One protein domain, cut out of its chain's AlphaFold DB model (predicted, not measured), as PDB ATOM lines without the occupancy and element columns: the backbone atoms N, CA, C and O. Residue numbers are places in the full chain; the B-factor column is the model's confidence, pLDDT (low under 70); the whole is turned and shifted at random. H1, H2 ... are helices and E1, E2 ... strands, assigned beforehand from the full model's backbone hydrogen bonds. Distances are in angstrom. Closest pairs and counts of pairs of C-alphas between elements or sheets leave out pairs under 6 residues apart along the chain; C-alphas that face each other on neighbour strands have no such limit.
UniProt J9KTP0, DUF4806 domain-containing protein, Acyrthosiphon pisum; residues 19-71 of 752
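What this domain is: This is residues 19 to 71 of the 752 residues of the protein "DUF4806 domain-containing protein" of Acyrthosiphon pisum (UniProt J9KTP0). What shape does the printed part have? It is two hairpins set one after the other: a helical hairpin of H1 and H2 at one end, and a slim two-strand hairpin of E1 and E2 reaching out at the other, with little contact between the two. After E2, residues 65 to 71 run back past the end of H2 as a tail with no named element. What is it made of, and how large is it? The 53 printed residues hold two named helices and two named strands, in the order H1, H2, E1, E2; the class is mixed, helices and strands, and the one sheet, E1 - E2, is antiparallel. The whole is loose, with a radius of gyration of the C-alphas of 12.9 A and spans of 38 by 26 by 16 A.

Where its parts are: Where do the helices run? H1 is residues 20 to 31, 16.0 A from first to last C-alpha, beginning at C-alpha 20 at (322.483, 134.117, 400.232). H2 is residues 35 to 49, 21.3 A long, ending at C-alpha 49 at (313.991, 124.383, 399.947). Where do the strands run? E1 is residues 52 to 56, 12.7 A long. E2 is residues 60 to 64, 13.0 A long, ending at C-alpha 64 at (306.066, 122.373, 404.701).

How they stand to each other: How do the helices stand to each other? H1 and H2 form a helical hairpin: they touch, the closest C-alphas being those of Leu 28 and Thr 37, 6.8 A apart, and run opposite ways at a shallow tilt of 15 degrees. Every O i to N i+4 pair is within hydrogen-bond range in H1, and 10 of 11 are in H2. How are the strands joined? E1 and E2 form an antiparallel hairpin, with 151 degrees between their directions. N 52 and O 64, and N 56 and O 60, are within hydrogen-bond range, each pair at 2.8 A. How near do helices and strands come? The closest C-alphas of H2 and E2 are those of Leu 46 and Ala 63, 7.7 A apart, the one pair of these two elements within 8 A. H1 is apart from E1 and from E2.

The domain as a whole: How far does it reach? The two C-alphas farthest apart are those of Thr 30 and Gly 57, 37.8 A. Residues 29 to 35, of which 29 to 31 belong to H1, stand free. Are there cuts or long links? The printed part, residues 19 to 71, has no cut, and the links H1 to H2, H2 to E1 and E1 to E2 are tight. Where is the model's confidence low? The mean pLDDT of the printed part is 73.3; residues 28 to 32, residues 56 to 62 and residue 67 are under 70.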
ATOM      1  N   ASN A  19     326.534 133.764 397.906       84.81
ATOM      2  CA  ASN A  19     325.618 132.793 398.479       84.81
ATOM      3  C   ASN A  19     324.783 133.450 399.584       84.81
ATOM      4  O   ASN A  19     325.291 133.891 400.617       84.81
ATOM      5  N   GLU A  20     323.474 133.484 399.361       84.38
ATOM      6  CA  GLU A  20     322.483 134.117 400.232       84.38
ATOM      7  C   GLU A  20     322.507 133.562 401.667       84.38
ATOM      8  O   GLU A  20     322.412 134.316 402.634       84.38
ATOM      9  N   PHE A  21     322.711 132.251 401.824       83.44
ATOM     10  CA  PHE A  21     322.768 131.602 403.134       83.44
ATOM     11  C   PHE A  21     324.040 131.967 403.911       83.44
ATOM     12  O   PHE A  21     323.979 132.183 405.126       83.44
ATOM     13  N   LEU A  22     325.182 132.093 403.233       81.12
ATOM     14  CA  LEU A  22     326.426 132.567 403.843       81.12
ATOM     15  C   LEU A  22     326.348 134.047 404.221       81.12
ATOM     16  O   LEU A  22     326.737 134.395 405.335       81.12
ATOM     17  N   LYS A  23     325.774 134.895 403.359       81.69
ATOM     18  CA  LYS A  23     325.510 136.311 403.665       81.69
ATOM     19  C   LYS A  23     324.598 136.463 404.878       81.69
ATOM     20  O   LYS A  23     324.958 137.154 405.828       81.69
ATOM     21  N   PHE A  24     323.484 135.735 404.906       82.06
ATOM     22  CA  PHE A  24     322.583 135.684 406.058       82.06
ATOM     23  C   PHE A  24     323.298 135.235 407.335       82.06
ATOM     24  O   PHE A  24     323.116 135.827 408.397       82.06
ATOM     25  N   THR A  25     324.140 134.205 407.240       76.44
ATOM     26  CA  THR A  25     324.917 133.714 408.382       76.44
ATOM     27  C   THR A  25     325.909 134.774 408.871       76.44
ATOM     28  O   THR A  25     326.019 134.996 410.077       76.44
ATOM     29  N   ALA A  26     326.592 135.474 407.962       73.12
ATOM     30  CA  ALA A  26     327.507 136.561 408.295       73.12
ATOM     31  C   ALA A  26     326.781 137.747 408.953       73.12
ATOM     32  O   ALA A  26     327.255 138.270 409.964       73.12
ATOM     33  N   GLU A  27     325.605 138.128 408.449       70.62
ATOM     34  CA  GLU A  27     324.750 139.161 409.045       70.62
ATOM     35  C   GLU A  27     324.267 138.771 410.443       70.62
ATOM     36  O   GLU A  27     324.369 139.574 411.369       70.62
ATOM     37  N   LEU A  28     323.792 137.534 410.624       67.88
ATOM     38  CA  LEU A  28     323.332 137.010 411.913       67.88
ATOM     39  C   LEU A  28     324.455 137.017 412.955       67.88
ATOM     40  O   LEU A  28     324.225 137.318 414.126       67.88
ATOM     41  N   ILE A  29     325.682 136.710 412.534       62.31
ATOM     42  CA  ILE A  29     326.870 136.754 413.392       62.31
ATOM     43  C   ILE A  29     327.272 138.199 413.720       62.31
ATOM     44  O   ILE A  29     327.649 138.476 414.858       62.31
ATOM     45  N   THR A  30     327.204 139.105 412.743       60.06
ATOM     46  CA  THR A  30     327.663 140.499 412.877       60.06
ATOM     47  C   THR A  30     326.696 141.338 413.708       60.06
ATOM     48  O   THR A  30     327.109 142.041 414.628       60.06
ATOM     49  N   ASN A  31     325.404 141.226 413.408       69.06
ATOM     50  CA  ASN A  31     324.351 142.083 413.948       69.06
ATOM     51  C   ASN A  31     323.534 141.396 415.055       69.06
ATOM     52  O   ASN A  31     322.699 142.032 415.698       69.06
ATOM     53  N   GLY A  32     323.767 140.102 415.295       65.19
ATOM     54  CA  GLY A  32     322.947 139.294 416.191       65.19
ATOM     55  C   GLY A  32     321.573 138.964 415.599       65.19
ATOM     56  O   GLY A  32     321.286 139.195 414.423       65.19
ATOM     57  N   ILE A  33     320.701 138.388 416.428       70.06
ATOM     58  CA  ILE A  33     319.335 138.037 416.025       70.06
ATOM     59  C   ILE A  33     318.447 139.279 416.133       70.06
ATOM     60  O   ILE A  33     318.290 139.847 417.213       70.06
ATOM     61  N   THR A  34     317.823 139.662 415.022       74.12
ATOM     62  CA  THR A  34     316.829 140.741 414.925       74.12
ATOM     63  C   THR A  34     315.498 140.186 414.415       74.12
ATOM     64  O   THR A  34     315.426 139.047 413.955       74.12
ATOM     65  N   SER A  35     314.425 140.980 414.440       71.50
ATOM     66  CA  SER A  35     313.153 140.599 413.804       71.50
ATOM     67  C   SER A  35     313.331 140.284 412.311       71.50
ATOM     68  O   SER A  35     312.802 139.285 411.827       71.50
ATOM     69  N   ARG A  36     314.161 141.068 411.608       74.31
ATOM     70  CA  ARG A  36     314.496 140.865 410.189       74.31
ATOM     71  C   ARG A  36     315.193 139.530 409.932       74.31
ATOM     72  O   ARG A  36     314.953 138.905 408.907       74.31
ATOM     73  N   THR A  37     315.977 139.038 410.892       73.50
ATOM     74  CA  THR A  37     316.633 137.725 410.813       73.50
ATOM     75  C   THR A  37     315.622 136.585 410.630       73.50
ATOM     76  O   THR A  37     315.897 135.634 409.903       73.50
ATOM     77  N   TYR A  38     314.437 136.668 411.243       72.75
ATOM     78  CA  TYR A  38     313.401 135.640 411.084       72.75
ATOM     79  C   TYR A  38     312.752 135.676 409.698       72.75
ATOM     80  O   TYR A  38     312.518 134.612 409.123       72.75
ATOM     81  N   SER A  39     312.513 136.873 409.157       78.38
ATOM     82  CA  SER A  39     311.977 137.066 407.806       78.38
ATOM     83  C   SER A  39     312.968 136.604 406.736       78.38
ATOM     84  O   SER A  39     312.604 135.764 405.921       78.38
ATOM     85  N   ASN A  40     314.232 137.039 406.809       80.38
ATOM     86  CA  ASN A  40     315.283 136.621 405.873       80.38
ATOM     87  C   ASN A  40     315.480 135.096 405.902       80.38
ATOM     88  O   ASN A  40     315.639 134.456 404.869       80.38
ATOM     89  N   ARG A  41     315.422 134.478 407.094       79.69
ATOM     90  CA  ARG A  41     315.496 133.016 407.220       79.69
ATOM     91  C   ARG A  41     314.334 132.327 406.508       79.69
ATOM     92  O   ARG A  41     314.556 131.328 405.830       79.69
ATOM     93  N   ALA A  42     313.110 132.819 406.697       77.50
ATOM     94  CA  ALA A  42     311.935 132.257 406.041       77.50
ATOM     95  C   ALA A  42     312.026 132.404 404.515       77.50
ATOM     96  O   ALA A  42     311.743 131.446 403.805       77.50
ATOM     97  N   GLU A  43     312.495 133.552 404.025       84.06
ATOM     98  CA  GLU A  43     312.713 133.821 402.602       84.06
ATOM     99  C   GLU A  43     313.729 132.850 401.982       84.06
ATOM    100  O   GLU A  43     313.410 132.179 401.003       84.06
ATOM    101  N   ILE A  44     314.887 132.648 402.621       83.44
ATOM    102  CA  ILE A  44     315.889 131.665 402.172       83.44
ATOM    103  C   ILE A  44     315.295 130.256 402.118       83.44
ATOM    104  O   ILE A  44     315.545 129.505 401.176       83.44
ATOM    105  N   MET A  45     314.503 129.873 403.123       80.88
ATOM    106  CA  MET A  45     313.862 128.557 403.151       80.88
ATOM    107  C   MET A  45     312.830 128.400 402.030       80.88
ATOM    108  O   MET A  45     312.823 127.362 401.373       80.88
ATOM    109  N   LEU A  46     312.000 129.415 401.777       80.94
ATOM    110  CA  LEU A  46     311.028 129.415 400.679       80.94
ATOM    111  C   LEU A  46     311.732 129.326 399.315       80.94
ATOM    112  O   LEU A  46     311.360 128.495 398.491       80.94
ATOM    113  N   ASN A  47     312.790 130.115 399.114       83.50
ATOM    114  CA  ASN A  47     313.510 130.209 397.845       83.50
ATOM    115  C   ASN A  47     314.356 128.964 397.539       83.50
ATOM    116  O   ASN A  47     314.464 128.558 396.383       83.50
ATOM    117  N   ARG A  48     314.990 128.359 398.555       82.44
ATOM    118  CA  ARG A  48     315.976 127.279 398.361       82.44
ATOM    119  C   ARG A  48     315.438 125.879 398.627       82.44
ATOM    120  O   ARG A  48     315.907 124.938 397.993       82.44
ATOM    121  N   LEU A  49     314.498 125.710 399.561       79.38
ATOM    122  CA  LEU A  49     313.991 124.383 399.947       79.38
ATOM    123  C   LEU A  49     312.714 123.979 399.207       79.38
ATOM    124  O   LEU A  49     312.263 122.853 399.400       79.38
ATOM    125  N   ASN A  50     312.151 124.876 398.389       77.69
ATOM    126  CA  ASN A  50     310.916 124.673 397.628       77.69
ATOM    127  C   ASN A  50     309.815 123.956 398.447       77.69
ATOM    128  O   ASN A  50     309.421 122.837 398.108       77.69
ATOM    129  N   PRO A  51     309.381 124.542 399.580       82.25
ATOM    130  CA  PRO A  51     308.400 123.919 400.458       82.25
ATOM    131  C   PRO A  51     307.048 123.739 399.769       82.25
ATOM    132  O   PRO A  51     306.604 124.589 399.001       82.25
ATOM    133  N   GLU A  52     306.347 122.671 400.135       82.38
ATOM    134  CA  GLU A  52     304.937 122.502 399.807       82.38
ATOM    135  C   GLU A  52     304.119 123.554 400.568       82.38
ATOM    136  O   GLU A  52     304.236 123.682 401.791       82.38
ATOM    137  N   LEU A  53     303.317 124.338 399.847       80.50
ATOM    138  CA  LEU A  53     302.491 125.393 400.425       80.50
ATOM    139  C   LEU A  53     301.053 124.900 400.587       80.50
ATOM    140  O   LEU A  53     300.380 124.579 399.611       80.50
ATOM    141  N   GLU A  54     300.568 124.892 401.822       78.19
ATOM    142  CA  GLU A  54     299.192 124.554 402.164       78.19
ATOM    143  C   GLU A  54     298.457 125.807 402.646       78.19
ATOM    144  O   GLU A  54     298.878 126.477 403.591       78.19
ATOM    145  N   MET A  55     297.347 126.143 401.994       70.38
ATOM    146  CA  MET A  55     296.503 127.265 402.402       70.38
ATOM    147  C   MET A  55     295.687 126.886 403.641       70.38
ATOM    148  O   MET A  55     294.894 125.948 403.611       70.38
ATOM    149  N   LEU A  56     295.856 127.645 404.719       63.72
ATOM    150  CA  LEU A  56     295.041 127.567 405.927       63.72
ATOM    151  C   LEU A  56     293.954 128.658 405.904       63.72
ATOM    152  O   LEU A  56     293.978 129.587 405.093       63.72
ATOM    153  N   GLY A  57     292.984 128.564 406.819       49.75
ATOM    154  CA  GLY A  57     291.974 129.612 407.004       49.75
ATOM    155  C   GLY A  57     292.591 130.970 407.380       49.75
ATOM    156  O   GLY A  57     293.705 131.036 407.895       49.75
ATOM    157  N   TYR A  58     291.841 132.055 407.157       40.41
ATOM    158  CA  TYR A  58     292.242 133.432 407.499       40.41
ATOM    159  C   TYR A  58     293.525 133.921 406.793       40.41
ATOM    160  O   TYR A  58     294.419 134.462 407.440       40.41
ATOM    161  N   ASN A  59     293.630 133.743 405.469       55.69
ATOM    162  CA  ASN A  59     294.760 134.223 404.648       55.69
ATOM    163  C   ASN A  59     296.149 133.804 405.172       55.69
ATOM    164  O   ASN A  59     297.120 134.545 405.043       55.69
ATOM    165  N   THR A  60     296.246 132.623 405.784       49.66
ATOM    166  CA  THR A  60     297.508 132.084 406.302       49.66
ATOM    167  C   THR A  60     297.974 130.941 405.408       49.66
ATOM    168  O   THR A  60     297.176 130.086 405.040       49.66
ATOM    169  N   THR A  61     299.263 130.889 405.074       65.44
ATOM    170  CA  THR A  61     299.853 129.803 404.274       65.44
ATOM    171  C   THR A  61     300.889 129.063 405.112       65.44
ATOM    172  O   THR A  61     301.800 129.673 405.672       65.44
ATOM    173  N   LEU A  62     300.753 127.744 405.210       67.25
ATOM    174  CA  LEU A  62     301.701 126.862 405.873       67.25
ATOM    175  C   LEU A  62     302.705 126.329 404.849       67.25
ATOM    176  O   LEU A  62     302.329 125.622 403.924       67.25
ATOM    177  N   ALA A  63     303.987 126.635 405.039       70.62
ATOM    178  CA  ALA A  63     305.070 126.075 404.236       70.62
ATOM    179  C   ALA A  63     305.645 124.820 404.912       70.62
ATOM    180  O   ALA A  63     306.198 124.896 406.013       70.62
ATOM    181  N   LYS A  64     305.535 123.665 404.253       74.56
ATOM    182  CA  LYS A  64     306.066 122.373 404.701       74.56
ATOM    183  C   LYS A  64     307.315 122.016 403.895       74.56
ATOM    184  O   LYS A  64     307.254 121.830 402.687       74.56
ATOM    185  N   CYS A  65     308.459 121.889 404.560       71.56
ATOM    186  CA  CYS A  65     309.685 121.367 403.948       71.56
ATOM    187  C   CYS A  65     310.461 120.478 404.917       71.56
ATOM    188  O   CYS A  65     310.351 120.603 406.139       71.56
ATOM    189  N   GLU A  66     311.283 119.594 404.356       71.25
ATOM    190  CA  GLU A  66     312.218 118.782 405.122       71.25
ATOM    191  C   GLU A  66     313.448 119.619 405.508       71.25
ATOM    192  O   GLU A  66     314.296 119.947 404.678       71.25
ATOM    193  N   THR A  67     313.559 119.951 406.793       68.69
ATOM    194  CA  THR A  67     314.590 120.849 407.342       68.69
ATOM    195  C   THR A  67     315.746 120.103 408.004       68.69
ATOM    196  O   THR A  67     316.443 120.624 408.876       68.69
ATOM    197  N   VAL A  68     315.987 118.863 407.579       72.75
ATOM    198  CA  VAL A  68     317.146 118.093 408.030       72.75
ATOM    199  C   VAL A  68     318.417 118.825 407.602       72.75
ATOM    200  O   VAL A  68     318.536 119.258 406.458       72.75
ATOM    201  N   ALA A  69     319.402 118.931 408.499       73.19
ATOM    202  CA  ALA A  69     320.647 119.662 408.235       73.19
ATOM    203  C   ALA A  69     321.339 119.249 406.918       73.19
ATOM    204  O   ALA A  69     321.936 120.093 406.259       73.19
ATOM    205  N   SER A  70     321.239 117.976 406.514       74.25
ATOM    206  CA  SER A  70     321.801 117.495 405.244       74.25
ATOM    207  C   SER A  70     321.102 118.103 404.027       74.25
ATOM    208  O   SER A  70     321.772 118.542 403.098       74.25
ATOM    209  N   ASN A  71     319.768 118.178 404.058       78.12
ATOM    210  CA  ASN A  71     318.980 118.816 403.006       78.12
ATOM    211  C   ASN A  71     319.204 120.321 402.984       78.12
ATOM    212  O   ASN A  71     319.405 120.874 401.909       78.12
TER     213      ASN A  71